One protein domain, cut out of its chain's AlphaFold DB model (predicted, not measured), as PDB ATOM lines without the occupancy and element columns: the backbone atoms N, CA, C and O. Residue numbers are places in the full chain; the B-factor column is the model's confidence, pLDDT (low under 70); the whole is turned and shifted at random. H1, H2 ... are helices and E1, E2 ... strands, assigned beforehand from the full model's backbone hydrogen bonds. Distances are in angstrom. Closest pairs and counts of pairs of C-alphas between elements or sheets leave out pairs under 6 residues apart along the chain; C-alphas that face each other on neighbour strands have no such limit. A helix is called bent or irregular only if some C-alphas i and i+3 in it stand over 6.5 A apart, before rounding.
ATOM      1  N   THR A  51      29.510 -60.717  18.768       94.81
ATOM      2  CA  THR A  51      28.679 -61.925  18.592       94.81
ATOM      3  C   THR A  51      27.449 -61.969  19.516       94.81
ATOM      4  O   THR A  51      26.364 -62.262  19.016       94.81
ATOM      5  N   PRO A  52      27.536 -61.587  20.814       94.50
ATOM      6  CA  PRO A  52      26.377 -61.601  21.707       94.50
ATOM      7  C   PRO A  52      25.197 -60.702  21.308       94.50
ATOM      8  O   PRO A  52      24.099 -60.903  21.819       94.50
ATOM      9  N   ILE A  53      25.414 -59.692  20.459       95.56
ATOM     10  CA  ILE A  53      24.392 -58.731  20.007       95.56
ATOM     11  C   ILE A  53      24.361 -58.539  18.482       95.56
ATOM     12  O   ILE A  53      23.521 -57.795  17.982       95.56
ATOM     13  N   ARG A  54      25.262 -59.194  17.745       95.75
ATOM     14  CA  ARG A  54      25.498 -59.041  16.302       95.75
ATOM     15  C   ARG A  54      24.199 -59.092  15.507       95.75
ATOM     16  O   ARG A  54      23.841 -58.122  14.848       95.75
ATOM     17  N   THR A  55      23.456 -60.185  15.663       96.38
ATOM     18  CA  THR A  55      22.220 -60.447  14.917       96.38
ATOM     19  C   THR A  55      21.166 -59.366  15.143       96.38
ATOM     20  O   THR A  55      20.591 -58.855  14.183       96.38
ATOM     21  N   ILE A  56      20.905 -58.995  16.401       97.56
ATOM     22  CA  ILE A  56      19.872 -57.999  16.713       97.56
ATOM     23  C   ILE A  56      20.307 -56.588  16.309       97.56
ATOM     24  O   ILE A  56      19.483 -55.818  15.817       97.56
ATOM     25  N   PHE A  57      21.590 -56.256  16.467       97.06
ATOM     26  CA  PHE A  57      22.122 -54.951  16.096       97.06
ATOM     27  C   PHE A  57      22.096 -54.748  14.578       97.06
ATOM     28  O   PHE A  57      21.601 -53.729  14.106       97.06
ATOM     29  N   GLU A  58      22.546 -55.732  13.799       96.88
ATOM     30  CA  GLU A  58      22.504 -55.660  12.334       96.88
ATOM     31  C   GLU A  58      21.075 -55.650  11.804       96.88
ATOM     32  O   GLU A  58      20.768 -54.902  10.875       96.88
ATOM     33  N   TYR A  59      20.177 -56.419  12.428       97.25
ATOM     34  CA  TYR A  59      18.756 -56.333  12.123       97.25
ATOM     35  C   TYR A  59      18.233 -54.914  12.360       97.25
ATOM     36  O   TYR A  59      17.639 -54.336  11.453       97.25
ATOM     37  N   PHE A  60      18.497 -54.329  13.533       96.19
ATOM     38  CA  PHE A  60      18.097 -52.962  13.868       96.19
ATOM     39  C   PHE A  60      18.630 -51.942  12.854       96.19
ATOM     40  O   PHE A  60      17.841 -51.190  12.284       96.19
ATOM     41  N   VAL A  61      19.935 -51.960  12.564       96.62
ATOM     42  CA  VAL A  61      20.567 -51.037  11.605       96.62
ATOM     43  C   VAL A  61      19.965 -51.191  10.208       96.62
ATOM     44  O   VAL A  61      19.695 -50.192   9.544       96.62
ATOM     45  N   LYS A  62      19.669 -52.423   9.775       96.62
ATOM     46  CA  LYS A  62      19.016 -52.692   8.486       96.62
ATOM     47  C   LYS A  62      17.591 -52.130   8.408       96.62
ATOM     48  O   LYS A  62      17.140 -51.797   7.312       96.62
ATOM     49  N   GLN A  63      16.870 -52.041   9.527       96.25
ATOM     50  CA  GLN A  63      15.512 -51.485   9.554       96.25
ATOM     51  C   GLN A  63      15.488 -49.952   9.478       96.25
ATOM     52  O   GLN A  63      14.506 -49.396   8.996       96.25
ATOM     53  N   LEU A  64      16.550 -49.259   9.900       93.69
ATOM     54  CA  LEU A  64      16.596 -47.791   9.931       93.69
ATOM     55  C   LEU A  64      16.182 -47.128   8.598       93.69
ATOM     56  O   LEU A  64      15.186 -46.400   8.594       93.69
ATOM     57  N   PRO A  65      16.824 -47.410   7.447       90.94
ATOM     58  CA  PRO A  65      16.459 -46.768   6.180       90.94
ATOM     59  C   PRO A  65      15.093 -47.212   5.629       90.94
ATOM     60  O   PRO A  65      14.588 -46.602   4.694       90.94
ATOM     61  N   GLN A  66      14.487 -48.272   6.175       92.69
ATOM     62  CA  GLN A  66      13.153 -48.731   5.767       92.69
ATOM     63  C   GLN A  66      12.032 -47.957   6.474       92.69
ATOM     64  O   GLN A  66      10.898 -47.951   5.998       92.69
ATOM     65  N   HIS A  67      12.336 -47.313   7.604       91.38
ATOM     66  CA  HIS A  67      11.354 -46.609   8.430       91.38
ATOM     67  C   HIS A  67      11.515 -45.087   8.435       91.38
ATOM     68  O   HIS A  67      10.596 -44.392   8.868       91.38
ATOM     69  N   PHE A  68      12.636 -44.563   7.935       88.56
ATOM     70  CA  PHE A  68      12.882 -43.129   7.829       88.56
ATOM     71  C   PHE A  68      13.105 -42.723   6.373       88.56
ATOM     72  O   PHE A  68      13.880 -43.349   5.654       88.56
ATOM     73  N   ILE A  69      12.439 -41.647   5.949       90.69
ATOM     74  CA  ILE A  69      12.758 -40.961   4.696       90.69
ATOM     75  C   ILE A  69      13.906 -40.007   5.010       90.69
ATOM     76  O   ILE A  69      13.722 -39.050   5.759       90.69
ATOM     77  N   LEU A  70      15.085 -40.310   4.479       93.31
ATOM     78  CA  LEU A  70      16.280 -39.488   4.647       93.31
ATOM     79  C   LEU A  70      16.267 -38.330   3.642       93.31
ATOM     80  O   LEU A  70      15.765 -38.487   2.526       93.31
ATOM     81  N   SER A  71      16.816 -37.186   4.033       94.00
ATOM     82  CA  SER A  71      17.031 -36.043   3.154       94.00
ATOM     83  C   SER A  71      18.361 -36.169   2.404       94.00
ATOM     84  O   SER A  71      19.106 -37.142   2.546       94.00
ATOM     85  N   GLU A  72      18.656 -35.193   1.545       94.75
ATOM     86  CA  GLU A  72      19.904 -35.159   0.770       94.75
ATOM     87  C   GLU A  72      21.140 -34.931   1.656       94.75
ATOM     88  O   GLU A  72      22.257 -35.279   1.267       94.75
ATOM     89  N   ASN A  73      20.951 -34.366   2.854       97.00
ATOM     90  CA  ASN A  73      22.036 -33.966   3.741       97.00
ATOM     91  C   ASN A  73      22.183 -34.950   4.903       97.00
ATOM     92  O   ASN A  73      21.405 -34.945   5.858       97.00
ATOM     93  N   LEU A  74      23.253 -35.742   4.856       96.38
ATOM     94  CA  LEU A  74      23.633 -36.665   5.920       96.38
ATOM     95  C   LEU A  74      24.944 -36.227   6.577       96.38
ATOM     96  O   LEU A  74      25.848 -35.706   5.924       96.38
ATOM     97  N   THR A  75      25.070 -36.495   7.871       97.31
ATOM     98  CA  THR A  75      26.281 -36.253   8.656       97.31
ATOM     99  C   THR A  75      26.742 -37.531   9.346       97.31
ATOM    100  O   THR A  75      25.926 -38.325   9.811       97.31
ATOM    101  N   THR A  76      28.055 -37.746   9.407       97.44
ATOM    102  CA  THR A  76      28.661 -38.857  10.153       97.44
ATOM    103  C   THR A  76      29.404 -38.293  11.351       97.44
ATOM    104  O   THR A  76      30.252 -37.420  11.180       97.44
ATOM    105  N   ASP A  77      29.125 -38.810  12.544       96.06
ATOM    106  CA  ASP A  77      29.822 -38.409  13.767       96.06
ATOM    107  C   ASP A  77      29.898 -39.579  14.766       96.06
ATOM    108  O   ASP A  77      29.371 -40.678  14.555       96.06
ATOM    109  N   GLU A  78      30.597 -39.348  15.868       95.50
ATOM    110  CA  GLU A  78      30.917 -40.316  16.899       95.50
ATOM    111  C   GLU A  78      30.006 -40.116  18.108       95.50
ATOM    112  O   GLU A  78      30.060 -39.103  18.823       95.50
ATOM    113  N   GLN A  79      29.212 -41.139  18.405       95.62
ATOM    114  CA  GLN A  79      28.417 -41.214  19.620       95.62
ATOM    115  C   GLN A  79      29.126 -42.094  20.650       95.62
ATOM    116  O   GLN A  79      29.577 -43.195  20.350       95.62
ATOM    117  N   LEU A  80      29.206 -41.620  21.891       96.94
ATOM    118  CA  LEU A  80      29.731 -42.404  23.003       96.94
ATOM    119  C   LEU A  80      28.584 -42.753  23.947       96.94
ATOM    120  O   LEU A  80      28.036 -41.869  24.607       96.94
ATOM    121  N   VAL A  81      28.229 -44.034  24.012       96.12
ATOM    122  CA  VAL A  81      27.213 -44.538  24.942       96.12
ATOM    123  C   VAL A  81      27.899 -44.852  26.272       96.12
ATOM    124  O   VAL A  81      28.776 -45.721  26.293       96.12
ATOM    125  N   PRO A  82      27.553 -44.164  27.380       96.94
ATOM    126  CA  PRO A  82      28.199 -44.378  28.667       96.94
ATOM    127  C   PRO A  82      28.129 -45.843  29.097       96.94
ATOM    128  O   PRO A  82      27.053 -46.423  29.207       96.94
ATOM    129  N   PHE A  83      29.292 -46.429  29.357       95.38
ATOM    130  CA  PHE A  83      29.423 -47.807  29.808       95.38
ATOM    131  C   PHE A  83      30.697 -47.921  30.640       95.38
ATOM    132  O   PHE A  83      31.752 -47.437  30.228       95.38
ATOM    133  N   ARG A  84      30.588 -48.506  31.836       91.00
ATOM    134  CA  ARG A  84      31.700 -48.601  32.800       91.00
ATOM    135  C   ARG A  84      32.035 -50.025  33.231       91.00
ATOM    136  O   ARG A  84      32.986 -50.211  33.982       91.00
ATOM    137  N   ASP A  85      31.277 -51.009  32.766       90.56
ATOM    138  CA  ASP A  85      31.511 -52.400  33.126       90.56
ATOM    139  C   ASP A  85      32.615 -53.037  32.276       90.56
ATOM    140  O   ASP A  85      33.237 -52.419  31.408       90.56
ATOM    141  N   ARG A  86      32.880 -54.317  32.550       89.19
ATOM    142  CA  ARG A  86      33.924 -55.102  31.890       89.19
ATOM    143  C   ARG A  86      33.525 -55.441  30.456       89.19
ATOM    144  O   ARG A  86      32.851 -56.437  30.212       89.19
ATOM    145  N   CYS A  87      33.986 -54.628  29.517       90.56
ATOM    146  CA  CYS A  87      33.904 -54.875  28.085       90.56
ATOM    147  C   CYS A  87      35.251 -54.512  27.440       90.56
ATOM    148  O   CYS A  87      35.826 -53.467  27.749       90.56
ATOM    149  N   SER A  88      35.778 -55.385  26.577       89.12
ATOM    150  CA  SER A  88      37.131 -55.258  26.010       89.12
ATOM    151  C   SER A  88      37.307 -54.050  25.087       89.12
ATOM    152  O   SER A  88      38.432 -53.606  24.872       89.12
ATOM    153  N   PHE A  89      36.212 -53.498  24.565       92.56
ATOM    154  CA  PHE A  89      36.223 -52.416  23.582       92.56
ATOM    155  C   PHE A  89      35.672 -51.082  24.110       92.56
ATOM    156  O   PHE A  89      35.364 -50.184  23.323       92.56
ATOM    157  N   VAL A  90      35.592 -50.901  25.433       94.94
ATOM    158  CA  VAL A  90      35.306 -49.585  26.033       94.94
ATOM    159  C   VAL A  90      36.367 -48.573  25.601       94.94
ATOM    160  O   VAL A  90      37.564 -48.822  25.713       94.94
ATOM    161  N   GLN A  91      35.919 -47.419  25.118       95.62
ATOM    162  CA  GLN A  91      36.767 -46.322  24.671       95.62
ATOM    163  C   GLN A  91      36.799 -45.196  25.696       95.62
ATOM    164  O   GLN A  91      35.787 -44.880  26.326       95.62
ATOM    165  N   TYR A  92      37.965 -44.561  25.810       95.06
ATOM    166  CA  TYR A  92      38.137 -43.311  26.536       95.06
ATOM    167  C   TYR A  92      38.142 -42.126  25.560       95.06
ATOM    168  O   TYR A  92      38.968 -42.079  24.652       95.06
ATOM    169  N   MET A  93      37.253 -41.153  25.755       95.75
ATOM    170  CA  MET A  93      37.195 -39.909  24.980       95.75
ATOM    171  C   MET A  93      37.163 -38.707  25.940       95.75
ATOM    172  O   MET A  93      36.107 -38.399  26.496       95.75
ATOM    173  N   PRO A  94      38.290 -38.000  26.153       96.12
ATOM    174  CA  PRO A  94      38.414 -36.991  27.212       96.12
ATOM    175  C   PRO A  94      37.476 -35.790  27.043       96.12
ATOM    176  O   PRO A  94      37.087 -35.186  28.041       96.12
ATOM    177  N   ASN A  95      37.101 -35.477  25.801       96.06
ATOM    178  CA  ASN A  95      36.281 -34.316  25.452       96.06
ATOM    179  C   ASN A  95      34.766 -34.596  25.494       96.06
ATOM    180  O   ASN A  95      33.975 -33.685  25.259       96.06
ATOM    181  N   LYS A  96      34.336 -35.837  25.764       94.38
ATOM    182  CA  LYS A  96      32.910 -36.183  25.902       94.38
ATOM    183  C   LYS A  96      32.485 -36.087  27.384       94.38
ATOM    184  O   LYS A  96      33.297 -36.383  28.264       94.38
ATOM    185  N   PRO A  97      31.219 -35.723  27.692       94.69
ATOM    186  CA  PRO A  97      30.744 -35.574  29.074       94.69
ATOM    187  C   PRO A  97      30.915 -36.839  29.930       94.69
ATOM    188  O   PRO A  97      31.409 -36.776  31.055       94.69
ATOM    189  N   SER A  98      30.557 -38.005  29.382       93.56
ATOM    190  CA  SER A  98      31.031 -39.286  29.910       93.56
ATOM    191  C   SER A  98      32.333 -39.616  29.209       93.56
ATOM    192  O   SER A  98      32.343 -39.738  27.993       93.56
ATOM    193  N   LYS A  99      33.423 -39.783  29.955       96.25
ATOM    194  CA  LYS A  99      34.726 -40.050  29.338       96.25
ATOM    195  C   LYS A  99      34.907 -41.497  28.888       96.25
ATOM    196  O   LYS A  99      35.767 -41.744  28.059       96.25
ATOM    197  N   TYR A 100      34.131 -42.435  29.433       96.25
ATOM    198  CA  TYR A 100      34.230 -43.865  29.135       96.25
ATOM    199  C   TYR A 100      32.901 -44.388  28.596       96.25
ATOM    200  O   TYR A 100      31.835 -44.048  29.127       96.25
ATOM    201  N   GLY A 101      32.965 -45.208  27.550       96.88
ATOM    202  CA  GLY A 101      31.780 -45.819  26.969       96.88
ATOM    203  C   GLY A 101      32.043 -46.656  25.729       96.88
ATOM    204  O   GLY A 101      33.180 -46.835  25.299       96.88
ATOM    205  N   LEU A 102      30.966 -47.165  25.147       96.12
ATOM    206  CA  LEU A 102      30.991 -47.829  23.851       96.12
ATOM    207  C   LEU A 102      30.950 -46.753  22.762       96.12
ATOM    208  O   LEU A 102      30.044 -45.916  22.757       96.12
ATOM    209  N   LYS A 103      31.944 -46.743  21.871       96.38
ATOM    210  CA  LYS A 103      31.999 -45.802  20.747       96.38
ATOM    211  C   LYS A 103      31.181 -46.353  19.579       96.38
ATOM    212  O   LYS A 103      31.388 -47.485  19.155       96.38
ATOM    213  N   PHE A 104      30.295 -45.527  19.046       97.12
ATOM    214  CA  PHE A 104      29.495 -45.774  17.857       97.12
ATOM    215  C   PHE A 104      29.866 -44.736  16.801       97.12
ATOM    216  O   PHE A 104      29.972 -43.548  17.102       97.12
ATOM    217  N   TRP A 105      30.023 -45.179  15.564       97.62
ATOM    218  CA  TRP A 105      29.951 -44.320  14.391       97.62
ATOM    219  C   TRP A 105      28.505 -44.295  13.925       97.62
ATOM    220  O   TRP A 105      27.912 -45.358  13.728       97.62
ATOM    221  N   VAL A 106      27.919 -43.111  13.786       97.56
ATOM    222  CA  VAL A 106      26.508 -42.965  13.423       97.56
ATOM    223  C   VAL A 106      26.398 -42.047  12.217       97.56
ATOM    224  O   VAL A 106      26.938 -40.943  12.224       97.56
ATOM    225  N   LEU A 107      25.699 -42.521  11.189       97.31
ATOM    226  CA  LEU A 107      25.257 -41.710  10.063       97.31
ATOM    227  C   LEU A 107      23.859 -41.197  10.397       97.31
ATOM    228  O   LEU A 107      22.946 -42.001  10.597       97.31
ATOM    229  N   CYS A 108      23.694 -39.884  10.461       96.56
ATOM    230  CA  CYS A 108      22.445 -39.226  10.812       96.56
ATOM    231  C   CYS A 108      21.996 -38.276   9.710       96.56
ATOM    232  O   CYS A 108      22.803 -37.607   9.072       96.56
ATOM    233  N   ASP A 109      20.689 -38.190   9.545       96.25
ATOM    234  CA  ASP A 109      20.035 -37.189   8.723       96.25
ATOM    235  C   ASP A 109      20.024 -35.827   9.418       96.25
ATOM    236  O   ASP A 109      19.770 -35.742  10.622       96.25
ATOM    237  N   VAL A 110      20.307 -34.757   8.677       95.62
ATOM    238  CA  VAL A 110      20.402 -33.410   9.260       95.62
ATOM    239  C   VAL A 110      19.021 -32.861   9.628       95.62
ATOM    240  O   VAL A 110      18.870 -32.250  10.690       95.62
ATOM    241  N   ASP A 111      18.010 -33.111   8.794       93.69
ATOM    242  CA  ASP A 111      16.694 -32.479   8.920       93.69
ATOM    243  C   ASP A 111      15.810 -33.197   9.950       93.69
ATOM    244  O   ASP A 111      15.260 -32.583  10.867       93.69
ATOM    245  N   SER A 112      15.708 -34.522   9.840       92.50
ATOM    246  CA  SER A 112      14.909 -35.380  10.722       92.50
ATOM    247  C   SER A 112      15.644 -35.804  11.992       92.50
ATOM    248  O   SER A 112      15.006 -36.260  12.943       92.50
ATOM    249  N   ARG A 113      16.979 -35.664  12.027       92.00
ATOM    250  CA  ARG A 113      17.856 -36.185  13.094       92.00
ATOM    251  C   ARG A 113      17.761 -37.702  13.283       92.00
ATOM    252  O   ARG A 113      18.183 -38.219  14.318       92.00
ATOM    253  N   ALA A 114      17.206 -38.419  12.306       93.56
ATOM    254  CA  ALA A 114      17.122 -39.869  12.330       93.56
ATOM    255  C   ALA A 114      18.487 -40.491  12.019       93.56
ATOM    256  O   ALA A 114      19.235 -40.001  11.175       93.56
ATOM    257  N   SER A 115      18.810 -41.604  12.675       95.06
ATOM    258  CA  SER A 115      19.983 -42.397  12.315       95.06
ATOM    259  C   SER A 115      19.667 -43.249  11.087       95.06
ATOM    260  O   SER A 115      18.717 -44.025  11.100       95.06
ATOM    261  N   ALA A 116      20.481 -43.123  10.045       95.25
ATOM    262  CA  ALA A 116      20.406 -43.912   8.820       95.25
ATOM    263  C   ALA A 116      21.208 -45.217   8.923       95.25
ATOM    264  O   ALA A 116      20.834 -46.238   8.351       95.25
ATOM    265  N   SER A 117      22.331 -45.185   9.643       96.69
ATOM    266  CA  SER A 117      23.199 -46.342   9.863       96.69
ATOM    267  C   SER A 117      24.028 -46.156  11.130       96.69
ATOM    268  O   SER A 117      24.255 -45.031  11.579       96.69
ATOM    269  N   SER A 118      24.494 -47.257  11.717       97.06
ATOM    270  CA  SER A 118      25.361 -47.223  12.889       97.06
ATOM    271  C   SER A 118      26.319 -48.408  12.921       97.06
ATOM    272  O   SER A 118      25.952 -49.519  12.549       97.06
ATOM    273  N   HIS A 119      27.542 -48.172  13.392       96.75
ATOM    274  CA  HIS A 119      28.569 -49.192  13.579       96.75
ATOM    275  C   HIS A 119      29.215 -49.051  14.956       96.75
ATOM    276  O   HIS A 119      29.648 -47.964  15.340       96.75
ATOM    277  N   ILE A 120      29.317 -50.158  15.691       96.25
ATOM    278  CA  ILE A 120      30.003 -50.197  16.986       96.25
ATOM    279  C   ILE A 120      31.499 -50.360  16.741       96.25
ATOM    280  O   ILE A 120      31.928 -51.254  16.013       96.25
ATOM    281  N   TYR A 121      32.299 -49.507  17.372       95.38
ATOM    282  CA  TYR A 121      33.744 -49.636  17.351       95.38
ATOM    283  C   TYR A 121      34.187 -50.739  18.315       95.38
ATOM    284  O   TYR A 121      33.979 -50.643  19.528       95.38
ATOM    285  N   THR A 122      34.844 -51.759  17.771       93.50
ATOM    286  CA  THR A 122      35.543 -52.787  18.541       93.50
ATOM    287  C   THR A 122      37.035 -52.686  18.296       93.50
ATOM    288  O   THR A 122      37.467 -52.555  17.153       93.50
ATOM    289  N   THR A 123      37.833 -52.764  19.358       83.25
ATOM    290  CA  THR A 123      39.284 -52.901  19.230       83.25
ATOM    291  C   THR A 123      39.608 -54.228  18.545       83.25
ATOM    292  O   THR A 123      39.065 -55.271  18.920       83.25
ATOM    293  N   ASP A 124      40.452 -54.172  17.512       68.00
ATOM    294  CA  ASP A 124      40.957 -55.363  16.830       68.00
ATOM    295  C   ASP A 124      41.882 -56.134  17.791       68.00
ATOM    296  O   ASP A 124      42.633 -55.521  18.552       68.00
ATOM    297  N   THR A 125      41.796 -57.465  17.799       54.75
ATOM    298  CA  THR A 125      42.635 -58.345  18.648       54.75
ATOM    299  C   THR A 125      43.752 -59.031  17.862       54.75
ATOM    300  O   THR A 125      44.256 -60.068  18.287       54.75
ATOM    301  N   ARG A 126      44.138 -58.458  16.718       48.09
ATOM    302  CA  ARG A 126      45.293 -58.913  15.938       48.09
ATOM    303  C   ARG A 126      46.620 -58.582  16.604       48.09
ATOM    304  O   ARG A 126      46.761 -57.447  17.112       48.09
TER     305      ARG A 126
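Overview. This is residues 51 to 126 of the 126 residues of the protein "Hypothetical protein" of Rotaria sordida (UniProt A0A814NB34). Look for a twisted sheet of three strands, E1, E2 and E3 in that order, with one helix, H1, packed on edge strand E3. A long loop, residues 83 to 99, joins E1 to E2. The printed part has 76 residues, with H1 before a meander, each strand the antiparallel neighbour of the one before. The class is mixed, only just loose, close to compact: radius of gyration of the C-alphas 13.9 A, spans 37 by 30 by 22 A.

Arrangement. Begin at H1, residues 54 to 67, only just irregular: C-alphas 62 and 65 are 6.9 A apart, and 8 of 10 O i to N i+4 pairs are within hydrogen-bond range. H1 is on the sheet; its closest C-alpha pair with E3, residues 115 to 120, is Pro 65 and Ala 116, 5.5 A. E1, residues 74 to 82, and E2, residues 100 to 109, form an antiparallel hairpin, with N 79 and O 104 at 2.8 A. E2 bends by 54 degrees at residue 105 and forms a hairpin with E3, with N 105 and O 119 at 2.8 A.

Along the chain. Find C-alpha 54 at (25.498, -59.041, 16.302); H1 runs 20.4 A from there. E1 covers 24.4 A, E2 25.7 A, and E3 13.5 A, ending at C-alpha 120 (30.003, -50.197, 16.986).

Size, cuts and confidence. The C-alphas farthest apart, Asp 111 and Arg 126, are 39.6 A apart. The printed part has no cut; E1 to E2 is a long link. Residues 124 to 126 have pLDDT under 70.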